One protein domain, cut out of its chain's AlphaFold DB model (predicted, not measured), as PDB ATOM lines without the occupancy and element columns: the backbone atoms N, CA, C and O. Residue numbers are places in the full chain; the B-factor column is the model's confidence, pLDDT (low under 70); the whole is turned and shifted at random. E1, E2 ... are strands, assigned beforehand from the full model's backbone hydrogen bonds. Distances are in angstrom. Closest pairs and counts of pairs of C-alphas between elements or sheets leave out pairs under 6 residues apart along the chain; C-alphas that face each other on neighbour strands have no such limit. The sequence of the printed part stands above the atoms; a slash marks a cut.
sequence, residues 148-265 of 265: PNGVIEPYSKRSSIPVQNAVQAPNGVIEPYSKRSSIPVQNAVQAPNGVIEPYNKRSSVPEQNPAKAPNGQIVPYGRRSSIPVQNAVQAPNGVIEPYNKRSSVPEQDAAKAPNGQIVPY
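AT A GLANCE: This is residues 148 to 265 of the 265 residues of an uncharacterized protein of Gymnopus androsaceus JB14 (UniProt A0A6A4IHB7). With little regular structure in named elements, the chain winds in stacked, flattened turns, a solenoid in which E1 and E2 lie side by side on neighbouring turns and short parallel pairings tie further turns together. The printed part has 118 residues, no named helix and two strands, E1 then E2, in one parallel sheet; the class is all strand, though named elements hold only 10 residues. It is compact, with a radius of gyration of the C-alphas of 13.1 A, and spans 32 by 26 by 17 A.

IN THESE COORDINATES: Find E1, residues 164 to 168, from C-alpha 164 at (134.918, 109.936, 109.589). E2, residues 186 to 190, ends with C-alpha 190 at (137.009, 123.145, 110.728). Their lengths are 13.1 A and 12.7 A.

HOW THE PARTS SIT: E1 and E2 are parallel neighbours at 8 degrees; look for N 188 and O 165 within hydrogen-bond range at 2.9 A. Residues 189 to 190 of E2 pair parallel with residues 211 to 212, and those with residues 233 to 234.

THE WHOLE: The printed part has no cut. The E1 to E2 link, 17 residues, is long. Mean pLDDT of the printed part is 72.6; 47 residues are under 70, among them 244 to 255.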
ATOM      1  N   PRO A 148     147.004 123.547 113.967       86.50
ATOM      2  CA  PRO A 148     146.604 124.917 114.298       86.50
ATOM      3  C   PRO A 148     146.974 126.000 113.284       86.50
ATOM      4  O   PRO A 148     146.092 126.756 112.889       86.50
ATOM      5  N   ASN A 149     148.236 126.040 112.865       90.44
ATOM      6  CA  ASN A 149     148.793 126.988 111.899       90.44
ATOM      7  C   ASN A 149     149.501 126.250 110.749       90.44
ATOM      8  O   ASN A 149     150.425 126.784 110.143       90.44
ATOM      9  N   GLY A 150     149.147 124.985 110.529       89.44
ATOM     10  CA  GLY A 150     149.820 124.105 109.582       89.44
ATOM     11  C   GLY A 150     148.956 123.776 108.373       89.44
ATOM     12  O   GLY A 150     147.890 124.359 108.162       89.44
ATOM     13  N   VAL A 151     149.414 122.802 107.599       90.75
ATOM     14  CA  VAL A 151     148.718 122.326 106.400       90.75
ATOM     15  C   VAL A 151     148.285 120.879 106.601       90.75
ATOM     16  O   VAL A 151     149.033 120.056 107.135       90.75
ATOM     17  N   ILE A 152     147.060 120.556 106.194       88.62
ATOM     18  CA  ILE A 152     146.533 119.193 106.232       88.62
ATOM     19  C   ILE A 152     146.045 118.820 104.832       88.62
ATOM     20  O   ILE A 152     145.076 119.393 104.345       88.62
ATOM     21  N   GLU A 153     146.651 117.800 104.225       88.06
ATOM     22  CA  GLU A 153     146.368 117.347 102.851       88.06
ATOM     23  C   GLU A 153     145.910 115.876 102.817       88.06
ATOM     24  O   GLU A 153     146.670 114.965 102.470       88.06
ATOM     25  N   PRO A 154     144.659 115.569 103.209       82.00
ATOM     26  CA  PRO A 154     144.157 114.204 103.151       82.00
ATOM     27  C   PRO A 154     143.975 113.731 101.715       82.00
ATOM     28  O   PRO A 154     143.162 114.277 100.974       82.00
ATOM     29  N   TYR A 155     144.611 112.622 101.346       79.44
ATOM     30  CA  TYR A 155     144.406 111.986 100.050       79.44
ATOM     31  C   TYR A 155     143.681 110.642 100.182       79.44
ATOM     32  O   TYR A 155     144.173 109.694 100.801       79.44
ATOM     33  N   SER A 156     142.550 110.493  99.483       73.81
ATOM     34  CA  SER A 156     141.865 109.204  99.317       73.81
ATOM     35  C   SER A 156     141.703 108.800  97.851       73.81
ATOM     36  O   SER A 156     141.174 109.527  97.002       73.81
ATOM     37  N   LYS A 157     142.123 107.568  97.526       70.50
ATOM     38  CA  LYS A 157     142.021 107.031  96.156       70.50
ATOM     39  C   LYS A 157     140.682 106.355  95.860       70.50
ATOM     40  O   LYS A 157     140.208 106.445  94.723       70.50
ATOM     41  N   ARG A 158     140.168 105.565  96.807       65.19
ATOM     42  CA  ARG A 158     138.925 104.780  96.701       65.19
ATOM     43  C   ARG A 158     138.373 104.513  98.101       65.19
ATOM     44  O   ARG A 158     138.951 103.700  98.826       65.19
ATOM     45  N   SER A 159     137.229 105.106  98.406       57.44
ATOM     46  CA  SER A 159     136.452 104.799  99.609       57.44
ATOM     47  C   SER A 159     135.183 104.059  99.204       57.44
ATOM     48  O   SER A 159     134.463 104.509  98.315       57.44
ATOM     49  N   SER A 160     134.936 102.900  99.816       52.94
ATOM     50  CA  SER A 160     133.726 102.102  99.586       52.94
ATOM     51  C   SER A 160     132.795 102.054 100.801       52.94
ATOM     52  O   SER A 160     131.876 101.253 100.769       52.94
ATOM     53  N   ILE A 161     133.057 102.852 101.849       52.12
ATOM     54  CA  ILE A 161     132.320 103.007 103.128       52.12
ATOM     55  C   ILE A 161     132.599 104.436 103.664       52.12
ATOM     56  O   ILE A 161     133.638 104.992 103.275       52.12
ATOM     57  N   PRO A 162     131.741 105.046 104.519       50.88
ATOM     58  CA  PRO A 162     132.007 106.359 105.102       50.88
ATOM     59  C   PRO A 162     133.332 106.389 105.866       50.88
ATOM     60  O   PRO A 162     133.642 105.493 106.650       50.88
ATOM     61  N   VAL A 163     134.113 107.436 105.629       54.41
ATOM     62  CA  VAL A 163     135.288 107.785 106.432       54.41
ATOM     63  C   VAL A 163     134.874 108.954 107.319       54.41
ATOM     64  O   VAL A 163     134.255 109.885 106.807       54.41
ATOM     65  N   GLN A 164     135.185 108.879 108.616       59.44
ATOM     66  CA  GLN A 164     134.918 109.936 109.589       59.44
ATOM     67  C   GLN A 164     136.240 110.547 110.031       59.44
ATOM     68  O   GLN A 164     136.884 110.048 110.947       59.44
ATOM     69  N   ASN A 165     136.660 111.625 109.380       67.00
ATOM     70  CA  ASN A 165     137.809 112.387 109.858       67.00
ATOM     71  C   ASN A 165     137.318 113.657 110.549       67.00
ATOM     72  O   ASN A 165     136.483 114.377 110.001       67.00
ATOM     73  N   ALA A 166     137.863 113.929 111.731       75.94
ATOM     74  CA  ALA A 166     137.765 115.225 112.379       75.94
ATOM     75  C   ALA A 166     139.077 115.963 112.115       75.94
ATOM     76  O   ALA A 166     140.137 115.549 112.590       75.94
ATOM     77  N   VAL A 167     139.010 117.022 111.314       83.25
ATOM     78  CA  VAL A 167     140.189 117.771 110.878       83.25
ATOM     79  C   VAL A 167     140.054 119.216 111.332       83.25
ATOM     80  O   VAL A 167     139.057 119.873 111.027       83.25
ATOM     81  N   GLN A 168     141.050 119.701 112.072       88.25
ATOM     82  CA  GLN A 168     141.062 121.055 112.618       88.25
ATOM     83  C   GLN A 168     142.367 121.783 112.291       88.25
ATOM     84  O   GLN A 168     143.446 121.375 112.728       88.25
ATOM     85  N   ALA A 169     142.243 122.909 111.593       89.00
ATOM     86  CA  ALA A 169     143.329 123.851 111.335       89.00
ATOM     87  C   ALA A 169     142.837 125.294 111.564       89.00
ATOM     88  O   ALA A 169     142.520 125.995 110.607       89.00
ATOM     89  N   PRO A 170     142.697 125.733 112.835       87.50
ATOM     90  CA  PRO A 170     142.250 127.070 113.230       87.50
ATOM     91  C   PRO A 170     142.658 128.232 112.321       87.50
ATOM     92  O   PRO A 170     141.785 128.995 111.924       87.50
ATOM     93  N   ASN A 171     143.943 128.330 111.987       90.88
ATOM     94  CA  ASN A 171     144.533 129.363 111.135       90.88
ATOM     95  C   ASN A 171     145.347 128.742 109.982       90.88
ATOM     96  O   ASN A 171     146.255 129.375 109.457       90.88
ATOM     97  N   GLY A 172     145.096 127.470 109.664       90.00
ATOM     98  CA  GLY A 172     145.866 126.711 108.683       90.00
ATOM     99  C   GLY A 172     145.097 126.465 107.390       90.00
ATOM    100  O   GLY A 172     144.028 127.032 107.157       90.00
ATOM    101  N   VAL A 173     145.641 125.579 106.562       91.00
ATOM    102  CA  VAL A 173     145.041 125.181 105.283       91.00
ATOM    103  C   VAL A 173     144.656 123.707 105.336       91.00
ATOM    104  O   VAL A 173     145.393 122.877 105.873       91.00
ATOM    105  N   ILE A 174     143.480 123.371 104.809       88.81
ATOM    106  CA  ILE A 174     142.994 121.993 104.720       88.81
ATOM    107  C   ILE A 174     142.588 121.692 103.276       88.81
ATOM    108  O   ILE A 174     141.579 122.207 102.801       88.81
ATOM    109  N   GLU A 175     143.319 120.800 102.606       87.94
ATOM    110  CA  GLU A 175     143.136 120.458 101.185       87.94
ATOM    111  C   GLU A 175     142.798 118.964 101.002       87.94
ATOM    112  O   GLU A 175     143.644 118.135 100.648       87.94
ATOM    113  N   PRO A 176     141.558 118.535 101.292       81.69
ATOM    114  CA  PRO A 176     141.182 117.143 101.136       81.69
ATOM    115  C   PRO A 176     140.969 116.800  99.662       81.69
ATOM    116  O   PRO A 176     140.088 117.335  98.993       81.69
ATOM    117  N   TYR A 177     141.718 115.814  99.178       78.94
ATOM    118  CA  TYR A 177     141.621 115.291  97.825       78.94
ATOM    119  C   TYR A 177     140.958 113.907  97.791       78.94
ATOM    120  O   TYR A 177     141.429 112.927  98.381       78.94
ATOM    121  N   SER A 178     139.907 113.776  96.978       74.38
ATOM    122  CA  SER A 178     139.249 112.500  96.681       74.38
ATOM    123  C   SER A 178     139.230 112.196  95.182       74.38
ATOM    124  O   SER A 178     138.751 112.969  94.346       74.38
ATOM    125  N   LYS A 179     139.745 111.016  94.799       72.38
ATOM    126  CA  LYS A 179     139.779 110.598  93.381       72.38
ATOM    127  C   LYS A 179     138.492 109.925  92.906       72.38
ATOM    128  O   LYS A 179     138.148 110.044  91.726       72.38
ATOM    129  N   ARG A 180     137.882 109.096  93.755       67.12
ATOM    130  CA  ARG A 180     136.677 108.321  93.431       67.12
ATOM    131  C   ARG A 180     135.954 107.953  94.720       67.12
ATOM    132  O   ARG A 180     136.440 107.081  95.446       67.12
ATOM    133  N   SER A 181     134.792 108.555  94.936       59.88
ATOM    134  CA  SER A 181     133.885 108.152  96.006       59.88
ATOM    135  C   SER A 181     132.686 107.402  95.441       59.88
ATOM    136  O   SER A 181     132.149 107.777  94.397       59.88
ATOM    137  N   SER A 182     132.299 106.310  96.099       54.97
ATOM    138  CA  SER A 182     131.081 105.558  95.774       54.97
ATOM    139  C   SER A 182     130.101 105.454  96.947       54.97
ATOM    140  O   SER A 182     129.091 104.786  96.782       54.97
ATOM    141  N   ILE A 183     130.391 106.084  98.101       51.62
ATOM    142  CA  ILE A 183     129.516 106.237  99.292       51.62
ATOM    143  C   ILE A 183     129.770 107.643  99.915       51.62
ATOM    144  O   ILE A 183     130.871 108.163  99.704       51.62
ATOM    145  N   PRO A 184     128.821 108.284 100.638       49.59
ATOM    146  CA  PRO A 184     129.082 109.535 101.356       49.59
ATOM    147  C   PRO A 184     130.351 109.461 102.215       49.59
ATOM    148  O   PRO A 184     130.532 108.533 103.004       49.59
ATOM    149  N   VAL A 185     131.238 110.442 102.064       51.25
ATOM    150  CA  VAL A 185     132.348 110.691 102.993       51.25
ATOM    151  C   VAL A 185     131.858 111.731 103.995       51.25
ATOM    152  O   VAL A 185     131.234 112.690 103.562       51.25
ATOM    153  N   GLN A 186     132.095 111.531 105.297       55.41
ATOM    154  CA  GLN A 186     131.756 112.487 106.358       55.41
ATOM    155  C   GLN A 186     133.049 113.017 106.976       55.41
ATOM    156  O   GLN A 186     133.491 112.563 108.029       55.41
ATOM    157  N   ASN A 187     133.678 113.980 106.315       63.84
ATOM    158  CA  ASN A 187     134.793 114.700 106.918       63.84
ATOM    159  C   ASN A 187     134.240 115.951 107.593       63.84
ATOM    160  O   ASN A 187     133.750 116.846 106.908       63.84
ATOM    161  N   ALA A 188     134.304 116.008 108.922       72.56
ATOM    162  CA  ALA A 188     134.034 117.230 109.660       72.56
ATOM    163  C   ALA A 188     135.308 118.073 109.647       72.56
ATOM    164  O   ALA A 188     136.289 117.748 110.323       72.56
ATOM    165  N   VAL A 189     135.297 119.134 108.843       82.00
ATOM    166  CA  VAL A 189     136.463 119.994 108.637       82.00
ATOM    167  C   VAL A 189     136.200 121.369 109.234       82.00
ATOM    168  O   VAL A 189     135.179 121.997 108.943       82.00
ATOM    169  N   GLN A 190     137.112 121.838 110.086       87.12
ATOM    170  CA  GLN A 190     137.009 123.145 110.728       87.12
ATOM    171  C   GLN A 190     138.302 123.945 110.574       87.12
ATOM    172  O   GLN A 190     139.361 123.535 111.053       87.12
ATOM    173  N   ALA A 191     138.178 125.126 109.977       88.56
ATOM    174  CA  ALA A 191     139.243 126.118 109.875       88.56
ATOM    175  C   ALA A 191     138.683 127.515 110.215       88.56
ATOM    176  O   ALA A 191     138.409 128.298 109.312       88.56
ATOM    177  N   PRO A 192     138.428 127.812 111.510       87.56
ATOM    178  CA  PRO A 192     137.950 129.100 112.025       87.56
ATOM    179  C   PRO A 192     138.336 130.348 111.229       87.56
ATOM    180  O   PRO A 192     137.440 131.087 110.827       87.56
ATOM    181  N   ASN A 193     139.631 130.538 110.993       90.44
ATOM    182  CA  ASN A 193     140.228 131.663 110.275       90.44
ATOM    183  C   ASN A 193     141.140 131.179 109.130       90.44
ATOM    184  O   ASN A 193     142.014 131.917 108.685       90.44
ATOM    185  N   GLY A 194     141.013 129.913 108.729       90.38
ATOM    186  CA  GLY A 194     141.884 129.277 107.746       90.38
ATOM    187  C   GLY A 194     141.211 129.106 106.388       90.38
ATOM    188  O   GLY A 194     140.147 129.668 106.120       90.38
ATOM    189  N   VAL A 195     141.827 128.285 105.543       90.50
ATOM    190  CA  VAL A 195     141.327 127.978 104.199       90.50
ATOM    191  C   VAL A 195     140.985 126.494 104.104       90.50
ATOM    192  O   VAL A 195     141.719 125.640 104.605       90.50
ATOM    193  N   ILE A 196     139.850 126.174 103.481       87.75
ATOM    194  CA  ILE A 196     139.432 124.798 103.199       87.75
ATOM    195  C   ILE A 196     139.222 124.646 101.688       87.75
ATOM    196  O   ILE A 196     138.282 125.220 101.140       87.75
ATOM    197  N   GLU A 197     140.032 123.820 101.026       87.06
ATOM    198  CA  GLU A 197     139.990 123.597  99.570       87.06
ATOM    199  C   GLU A 197     139.704 122.124  99.233       87.06
ATOM    200  O   GLU A 197     140.602 121.346  98.894       87.06
ATOM    201  N   PRO A 198     138.451 121.654  99.370       80.50
ATOM    202  CA  PRO A 198     138.134 120.270  99.078       80.50
ATOM    203  C   PRO A 198     138.094 120.029  97.569       80.50
ATOM    204  O   PRO A 198     137.309 120.641  96.850       80.50
ATOM    205  N   TYR A 199     138.877 119.060  97.097       78.56
ATOM    206  CA  TYR A 199     138.909 118.654  95.697       78.56
ATOM    207  C   TYR A 199     138.304 117.263  95.492       78.56
ATOM    208  O   TYR A 199     138.766 116.255  96.044       78.56
ATOM    209  N   ASN A 200     137.345 117.166  94.571       74.00
ATOM    210  CA  ASN A 200     136.785 115.897  94.130       74.00
ATOM    211  C   ASN A 200     136.812 115.710  92.607       74.00
ATOM    212  O   ASN A 200     136.233 116.463  91.817       74.00
ATOM    213  N   LYS A 201     137.439 114.612  92.166       72.81
ATOM    214  CA  LYS A 201     137.541 114.278  90.740       72.81
ATOM    215  C   LYS A 201     136.306 113.588  90.157       72.81
ATOM    216  O   LYS A 201     136.026 113.784  88.969       72.81
ATOM    217  N   ARG A 202     135.678 112.678  90.906       68.38
ATOM    218  CA  ARG A 202     134.558 111.832  90.459       68.38
ATOM    219  C   ARG A 202     133.750 111.361  91.663       68.38
ATOM    220  O   ARG A 202     134.246 110.531  92.430       68.38
ATOM    221  N   SER A 203     132.482 111.750  91.692       62.91
ATOM    222  CA  SER A 203     131.497 111.187  92.608       62.91
ATOM    223  C   SER A 203     130.351 110.518  91.853       62.91
ATOM    224  O   SER A 203     129.973 110.952  90.763       62.91
ATOM    225  N   SER A 204     129.846 109.417  92.406       58.34
ATOM    226  CA  SER A 204     128.671 108.699  91.896       58.34
ATOM    227  C   SER A 204     127.570 108.541  92.949       58.34
ATOM    228  O   SER A 204     126.661 107.745  92.742       58.34
ATOM    229  N   VAL A 205     127.666 109.255  94.078       54.62
ATOM    230  CA  VAL A 205     126.717 109.250  95.211       54.62
ATOM    231  C   VAL A 205     126.745 110.592  95.955       54.62
ATOM    232  O   VAL A 205     127.777 111.261  95.903       54.62
ATOM    233  N   PRO A 206     125.671 110.998  96.659       51.19
ATOM    234  CA  PRO A 206     125.674 112.261  97.391       51.19
ATOM    235  C   PRO A 206     126.834 112.304  98.388       51.19
ATOM    236  O   PRO A 206     127.057 111.350  99.134       51.19
ATOM    237  N   GLU A 207     127.593 113.394  98.392       52.28
ATOM    238  CA  GLU A 207     128.657 113.624  99.369       52.28
ATOM    239  C   GLU A 207     128.197 114.624 100.419       52.28
ATOM    240  O   GLU A 207     127.504 115.579 100.087       52.28
ATOM    241  N   GLN A 208     128.576 114.371 101.673       54.50
ATOM    242  CA  GLN A 208     128.261 115.193 102.838       54.50
ATOM    243  C   GLN A 208     129.581 115.599 103.484       54.50
ATOM    244  O   GLN A 208     130.015 114.985 104.456       54.50
ATOM    245  N   ASN A 209     130.241 116.608 102.926       61.38
ATOM    246  CA  ASN A 209     131.483 117.141 103.482       61.38
ATOM    247  C   ASN A 209     131.176 118.435 104.253       61.38
ATOM    248  O   ASN A 209     131.295 119.516 103.674       61.38
ATOM    249  N   PRO A 210     130.732 118.362 105.523       70.69
ATOM    250  CA  PRO A 210     130.503 119.556 106.312       70.69
ATOM    251  C   PRO A 210     131.827 120.281 106.562       70.69
ATOM    252  O   PRO A 210     132.712 119.780 107.261       70.69
ATOM    253  N   ALA A 211     131.939 121.482 106.006       79.06
ATOM    254  CA  ALA A 211     133.083 122.363 106.189       79.06
ATOM    255  C   ALA A 211     132.633 123.640 106.899       79.06
ATOM    256  O   ALA A 211     131.635 124.257 106.515       79.06
ATOM    257  N   LYS A 212     133.364 124.036 107.946       86.19
ATOM    258  CA  LYS A 212     133.078 125.248 108.720       86.19
ATOM    259  C   LYS A 212     134.315 126.143 108.800       86.19
ATOM    260  O   LYS A 212     135.302 125.774 109.437       86.19
ATOM    261  N   ALA A 213     134.218 127.339 108.232       86.94
ATOM    262  CA  ALA A 213     135.238 128.385 108.305       86.94
ATOM    263  C   ALA A 213     134.575 129.729 108.668       86.94
ATOM    264  O   ALA A 213     134.344 130.561 107.796       86.94
ATOM    265  N   PRO A 214     134.190 129.926 109.946       86.25
ATOM    266  CA  PRO A 214     133.527 131.125 110.455       86.25
ATOM    267  C   PRO A 214     134.016 132.456 109.892       86.25
ATOM    268  O   PRO A 214     133.175 133.251 109.501       86.25
ATOM    269  N   ASN A 215     135.329 132.669 109.830       88.62
ATOM    270  CA  ASN A 215     135.970 133.880 109.317       88.62
ATOM    271  C   ASN A 215     136.996 133.553 108.215       88.62
ATOM    272  O   ASN A 215     137.885 134.353 107.946       88.62
ATOM    273  N   GLY A 216     136.940 132.341 107.660       88.75
ATOM    274  CA  GLY A 216     137.913 131.835 106.696       88.75
ATOM    275  C   GLY A 216     137.345 131.740 105.285       88.75
ATOM    276  O   GLY A 216     136.273 132.271 104.988       88.75
ATOM    277  N   GLN A 217     138.051 131.022 104.420       88.19
ATOM    278  CA  GLN A 217     137.637 130.793 103.038       88.19
ATOM    279  C   GLN A 217     137.371 129.308 102.796       88.19
ATOM    280  O   GLN A 217     138.073 128.441 103.320       88.19
ATOM    281  N   ILE A 218     136.344 129.005 102.004       85.62
ATOM    282  CA  ILE A 218     136.036 127.645 101.566       85.62
ATOM    283  C   ILE A 218     135.912 127.634 100.044       85.62
ATOM    284  O   ILE A 218     135.006 128.257  99.496       85.62
ATOM    285  N   VAL A 219     136.800 126.900  99.371       85.56
ATOM    286  CA  VAL A 219     136.902 126.836  97.903       85.56
ATOM    287  C   VAL A 219     136.677 125.395  97.426       85.56
ATOM    288  O   VAL A 219     137.630 124.656  97.168       85.56
ATOM    289  N   PRO A 220     135.422 124.908  97.381       78.56
ATOM    290  CA  PRO A 220     135.158 123.541  96.968       78.56
ATOM    291  C   PRO A 220     135.280 123.379  95.454       78.56
ATOM    292  O   PRO A 220     134.636 124.091  94.688       78.56
ATOM    293  N   TYR A 221     136.052 122.380  95.025       75.50
ATOM    294  CA  TYR A 221     136.243 122.036  93.621       75.50
ATOM    295  C   TYR A 221     135.677 120.647  93.281       75.50
ATOM    296  O   TYR A 221     136.119 119.621  93.812       75.50
ATOM    297  N   GLY A 222     134.778 120.580  92.297       72.38
ATOM    298  CA  GLY A 222     134.239 119.337  91.731       72.38
ATOM    299  C   GLY A 222     134.468 119.220  90.219       72.38
ATOM    300  O   GLY A 222     134.244 120.161  89.466       72.38
ATOM    301  N   ARG A 223     134.900 118.050  89.708       68.00
ATOM    302  CA  ARG A 223     135.143 117.862  88.248       68.00
ATOM    303  C   ARG A 223     134.126 117.014  87.486       68.00
ATOM    304  O   ARG A 223     134.116 117.070  86.260       68.00
ATOM    305  N   ARG A 224     133.439 116.072  88.132       65.56
ATOM    306  CA  ARG A 224     132.437 115.190  87.497       65.56
ATOM    307  C   ARG A 224     131.531 114.615  88.577       65.56
ATOM    308  O   ARG A 224     131.987 113.760  89.340       65.56
ATOM    309  N   SER A 225     130.266 115.011  88.568       60.12
ATOM    310  CA  SER A 225     129.217 114.375  89.363       60.12
ATOM    311  C   SER A 225     128.102 113.880  88.448       60.12
ATOM    312  O   SER A 225     127.746 114.554  87.484       60.12
ATOM    313  N   SER A 226     127.588 112.682  88.724       55.03
ATOM    314  CA  SER A 226     126.425 112.110  88.028       55.03
ATOM    315  C   SER A 226     125.131 112.207  88.846       55.03
ATOM    316  O   SER A 226     124.126 111.629  88.448       55.03
ATOM    317  N   ILE A 227     125.175 112.877  90.002       52.28
ATOM    318  CA  ILE A 227     124.115 113.002  91.015       52.28
ATOM    319  C   ILE A 227     124.275 114.355  91.755       52.28
ATOM    320  O   ILE A 227     125.337 114.976  91.623       52.28
ATOM    321  N   PRO A 228     123.282 114.835  92.527       48.31
ATOM    322  CA  PRO A 228     123.415 116.069  93.307       48.31
ATOM    323  C   PRO A 228     124.526 115.963  94.361       48.31
ATOM    324  O   PRO A 228     124.623 114.960  95.074       48.31
ATOM    325  N   VAL A 229     125.361 116.995  94.469       49.28
ATOM    326  CA  VAL A 229     126.331 117.153  95.562       49.28
ATOM    327  C   VAL A 229     125.680 118.020  96.638       49.28
ATOM    328  O   VAL A 229     125.095 119.044  96.304       49.28
ATOM    329  N   GLN A 230     125.760 117.617  97.910       51.12
ATOM    330  CA  GLN A 230     125.237 118.398  99.033       51.12
ATOM    331  C   GLN A 230     126.401 118.827  99.928       51.12
ATOM    332  O   GLN A 230     126.692 118.240 100.970       51.12
ATOM    333  N   ASN A 231     127.105 119.867  99.495       58.34
ATOM    334  CA  ASN A 231     128.164 120.468 100.288       58.34
ATOM    335  C   ASN A 231     127.522 121.362 101.361       58.34
ATOM    336  O   ASN A 231     127.147 122.500 101.092       58.34
ATOM    337  N   ALA A 232     127.363 120.843 102.581       67.25
ATOM    338  CA  ALA A 232     126.925 121.636 103.728       67.25
ATOM    339  C   ALA A 232     128.080 122.530 104.213       67.25
ATOM    340  O   ALA A 232     128.832 122.172 105.120       67.25
ATOM    341  N   VAL A 233     128.249 123.685 103.577       74.12
ATOM    342  CA  VAL A 233     129.377 124.590 103.822       74.12
ATOM    343  C   VAL A 233     128.906 125.809 104.603       74.12
ATOM    344  O   VAL A 233     127.916 126.446 104.245       74.12
ATOM    345  N   GLN A 234     129.611 126.145 105.683       80.88
ATOM    346  CA  GLN A 234     129.284 127.285 106.532       80.88
ATOM    347  C   GLN A 234     130.486 128.210 106.716       80.88
ATOM    348  O   GLN A 234     131.459 127.852 107.382       80.88
ATOM    349  N   ALA A 235     130.359 129.435 106.214       83.00
ATOM    350  CA  ALA A 235     131.311 130.518 106.447       83.00
ATOM    351  C   ALA A 235     130.574 131.792 106.909       83.00
ATOM    352  O   ALA A 235     130.407 132.724 106.128       83.00
ATOM    353  N   PRO A 236     130.059 131.823 108.159       83.06
ATOM    354  CA  PRO A 236     129.282 132.930 108.712       83.06
ATOM    355  C   PRO A 236     129.740 134.343 108.363       83.06
ATOM    356  O   PRO A 236     128.891 135.126 107.968       83.06
ATOM    357  N   ASN A 237     131.029 134.637 108.487       86.50
ATOM    358  CA  ASN A 237     131.670 135.919 108.182       86.50
ATOM    359  C   ASN A 237     132.803 135.743 107.148       86.50
ATOM    360  O   ASN A 237     133.691 136.586 107.053       86.50
ATOM    361  N   GLY A 238     132.837 134.601 106.458       87.69
ATOM    362  CA  GLY A 238     133.912 134.213 105.551       87.69
ATOM    363  C   GLY A 238     133.482 134.252 104.089       87.69
ATOM    364  O   GLY A 238     132.455 134.839 103.741       87.69
ATOM    365  N   VAL A 239     134.255 133.590 103.233       85.19
ATOM    366  CA  VAL A 239     133.995 133.522 101.788       85.19
ATOM    367  C   VAL A 239     133.801 132.070 101.354       85.19
ATOM    368  O   VAL A 239     134.535 131.181 101.789       85.19
ATOM    369  N   ILE A 240     132.807 131.821 100.502       83.75
ATOM    370  CA  ILE A 240     132.579 130.531  99.844       83.75
ATOM    371  C   ILE A 240     132.673 130.733  98.327       83.75
ATOM    372  O   ILE A 240     131.871 131.467  97.755       83.75
ATOM    373  N   GLU A 241     133.619 130.052  97.683       84.81
ATOM    374  CA  GLU A 241     133.915 130.141  96.243       84.81
ATOM    375  C   GLU A 241     133.841 128.748  95.591       84.81
ATOM    376  O   GLU A 241     134.864 128.081  95.407       84.81
ATOM    377  N   PRO A 242     132.638 128.228  95.290       78.06
ATOM    378  CA  PRO A 242     132.498 126.918  94.674       78.06
ATOM    379  C   PRO A 242     132.884 126.941  93.192       78.06
ATOM    380  O   PRO A 242     132.473 127.818  92.439       78.06
ATOM    381  N   TYR A 243     133.616 125.916  92.751       73.75
ATOM    382  CA  TYR A 243     133.920 125.682  91.342       73.75
ATOM    383  C   TYR A 243     133.562 124.253  90.931       73.75
ATOM    384  O   TYR A 243     134.200 123.281  91.345       73.75
ATOM    385  N   ASN A 244     132.588 124.112  90.031       69.56
ATOM    386  CA  ASN A 244     132.170 122.818  89.500       69.56
ATOM    387  C   ASN A 244     132.311 122.773  87.979       69.56
ATOM    388  O   ASN A 244     131.705 123.531  87.226       69.56
ATOM    389  N   LYS A 245     133.096 121.816  87.482       64.31
ATOM    390  CA  LYS A 245     133.253 121.568  86.047       64.31
ATOM    391  C   LYS A 245     132.399 120.365  85.665       64.31
ATOM    392  O   LYS A 245     132.716 119.261  86.076       64.31
ATOM    393  N   ARG A 246     131.391 120.532  84.799       58.75
ATOM    394  CA  ARG A 246     130.630 119.429  84.157       58.75
ATOM    395  C   ARG A 246     129.792 118.584  85.143       58.75
ATOM    396  O   ARG A 246     130.119 117.421  85.405       58.75
ATOM    397  N   SER A 247     128.688 119.160  85.622       55.97
ATOM    398  CA  SER A 247     127.604 118.458  86.330       55.97
ATOM    399  C   SER A 247     126.478 118.071  85.359       55.97
ATOM    400  O   SER A 247     126.206 118.807  84.411       55.97
ATOM    401  N   SER A 248     125.859 116.901  85.541       51.47
ATOM    402  CA  SER A 248     124.715 116.441  84.727       51.47
ATOM    403  C   SER A 248     123.368 116.527  85.456       51.47
ATOM    404  O   SER A 248     122.380 116.014  84.936       51.47
ATOM    405  N   VAL A 249     123.328 117.103  86.663       48.19
ATOM    406  CA  VAL A 249     122.145 117.174  87.543       48.19
ATOM    407  C   VAL A 249     122.144 118.532  88.276       48.19
ATOM    408  O   VAL A 249     123.237 119.028  88.558       48.19
ATOM    409  N   PRO A 250     120.978 119.140  88.592       45.12
ATOM    410  CA  PRO A 250     120.913 120.374  89.380       45.12
ATOM    411  C   PRO A 250     121.625 120.244  90.732       45.12
ATOM    412  O   PRO A 250     121.489 119.227  91.418       45.12
ATOM    413  N   GLU A 251     122.379 121.273  91.111       50.16
ATOM    414  CA  GLU A 251     123.083 121.353  92.394       50.16
ATOM    415  C   GLU A 251     122.140 121.911  93.472       50.16
ATOM    416  O   GLU A 251     121.387 122.854  93.233       50.16
ATOM    417  N   GLN A 252     122.148 121.299  94.661       46.75
ATOM    418  CA  GLN A 252     121.551 121.876  95.865       46.75
ATOM    419  C   GLN A 252     122.691 122.291  96.788       46.75
ATOM    420  O   GLN A 252     123.093 121.546  97.685       46.75
ATOM    421  N   ASP A 253     123.225 123.484  96.546       53.56
ATOM    422  CA  ASP A 253     124.242 124.063  97.410       53.56
ATOM    423  C   ASP A 253     123.600 124.520  98.719       53.56
ATOM    424  O   ASP A 253     122.967 125.570  98.815       53.56
ATOM    425  N   ALA A 254     123.789 123.725  99.771       60.72
ATOM    426  CA  ALA A 254     123.500 124.126 101.144       60.72
ATOM    427  C   ALA A 254     124.661 124.972 101.707       60.72
ATOM    428  O   ALA A 254     125.197 124.679 102.779       60.72
ATOM    429  N   ALA A 255     125.073 126.002 100.963       69.06
ATOM    430  CA  ALA A 255     126.078 126.968 101.384       69.06
ATOM    431  C   ALA A 255     125.420 128.079 102.215       69.06
ATOM    432  O   ALA A 255     124.413 128.665 101.816       69.06
ATOM    433  N   LYS A 256     125.976 128.373 103.395       77.50
ATOM    434  CA  LYS A 256     125.446 129.391 104.311       77.50
ATOM    435  C   LYS A 256     126.552 130.342 104.769       77.50
ATOM    436  O   LYS A 256     127.424 129.963 105.552       77.50
ATOM    437  N   ALA A 257     126.449 131.597 104.336       79.94
ATOM    438  CA  ALA A 257     127.326 132.702 104.722       79.94
ATOM    439  C   ALA A 257     126.490 133.930 105.157       79.94
ATOM    440  O   ALA A 257     126.402 134.900 104.417       79.94
ATOM    441  N   PRO A 258     125.801 133.881 106.319       78.31
ATOM    442  CA  PRO A 258     124.851 134.911 106.765       78.31
ATOM    443  C   PRO A 258     125.392 136.347 106.787       78.31
ATOM    444  O   PRO A 258     124.637 137.262 106.485       78.31
ATOM    445  N   ASN A 259     126.670 136.533 107.120       82.19
ATOM    446  CA  ASN A 259     127.383 137.815 107.109       82.19
ATOM    447  C   ASN A 259     128.635 137.760 106.208       82.19
ATOM    448  O   ASN A 259     129.511 138.616 106.310       82.19
ATOM    449  N   GLY A 260     128.766 136.702 105.408       82.31
ATOM    450  CA  GLY A 260     129.909 136.448 104.540       82.31
ATOM    451  C   GLY A 260     129.532 136.638 103.076       82.31
ATOM    452  O   GLY A 260     128.501 137.226 102.753       82.31
ATOM    453  N   GLN A 261     130.360 136.115 102.179       84.00
ATOM    454  CA  GLN A 261     130.115 136.176 100.740       84.00
ATOM    455  C   GLN A 261     130.079 134.776 100.132       84.00
ATOM    456  O   GLN A 261     130.868 133.905 100.495       84.00
ATOM    457  N   ILE A 262     129.154 134.563  99.196       82.25
ATOM    458  CA  ILE A 262     129.143 133.399  98.308       82.25
ATOM    459  C   ILE A 262     129.389 133.935  96.901       82.25
ATOM    460  O   ILE A 262     128.588 134.726  96.405       82.25
ATOM    461  N   VAL A 263     130.495 133.529  96.286       81.69
ATOM    462  CA  VAL A 263     130.913 133.981  94.955       81.69
ATOM    463  C   VAL A 263     130.739 132.813  93.978       81.69
ATOM    464  O   VAL A 263     131.589 131.924  93.942       81.69
ATOM    465  N   PRO A 264     129.623 132.752  93.227       70.38
ATOM    466  CA  PRO A 264     129.405 131.696  92.244       70.38
ATOM    467  C   PRO A 264     130.306 131.879  91.009       70.38
ATOM    468  O   PRO A 264     130.616 133.012  90.635       70.38
ATOM    469  N   TYR A 265     130.676 130.765  90.368       60.25
ATOM    470  CA  TYR A 265     131.409 130.705  89.091       60.25
ATOM    471  C   TYR A 265     130.531 130.226  87.933       60.25
ATOM    472  O   TYR A 265     129.684 129.333  88.159       60.25
TER     473      TYR A 265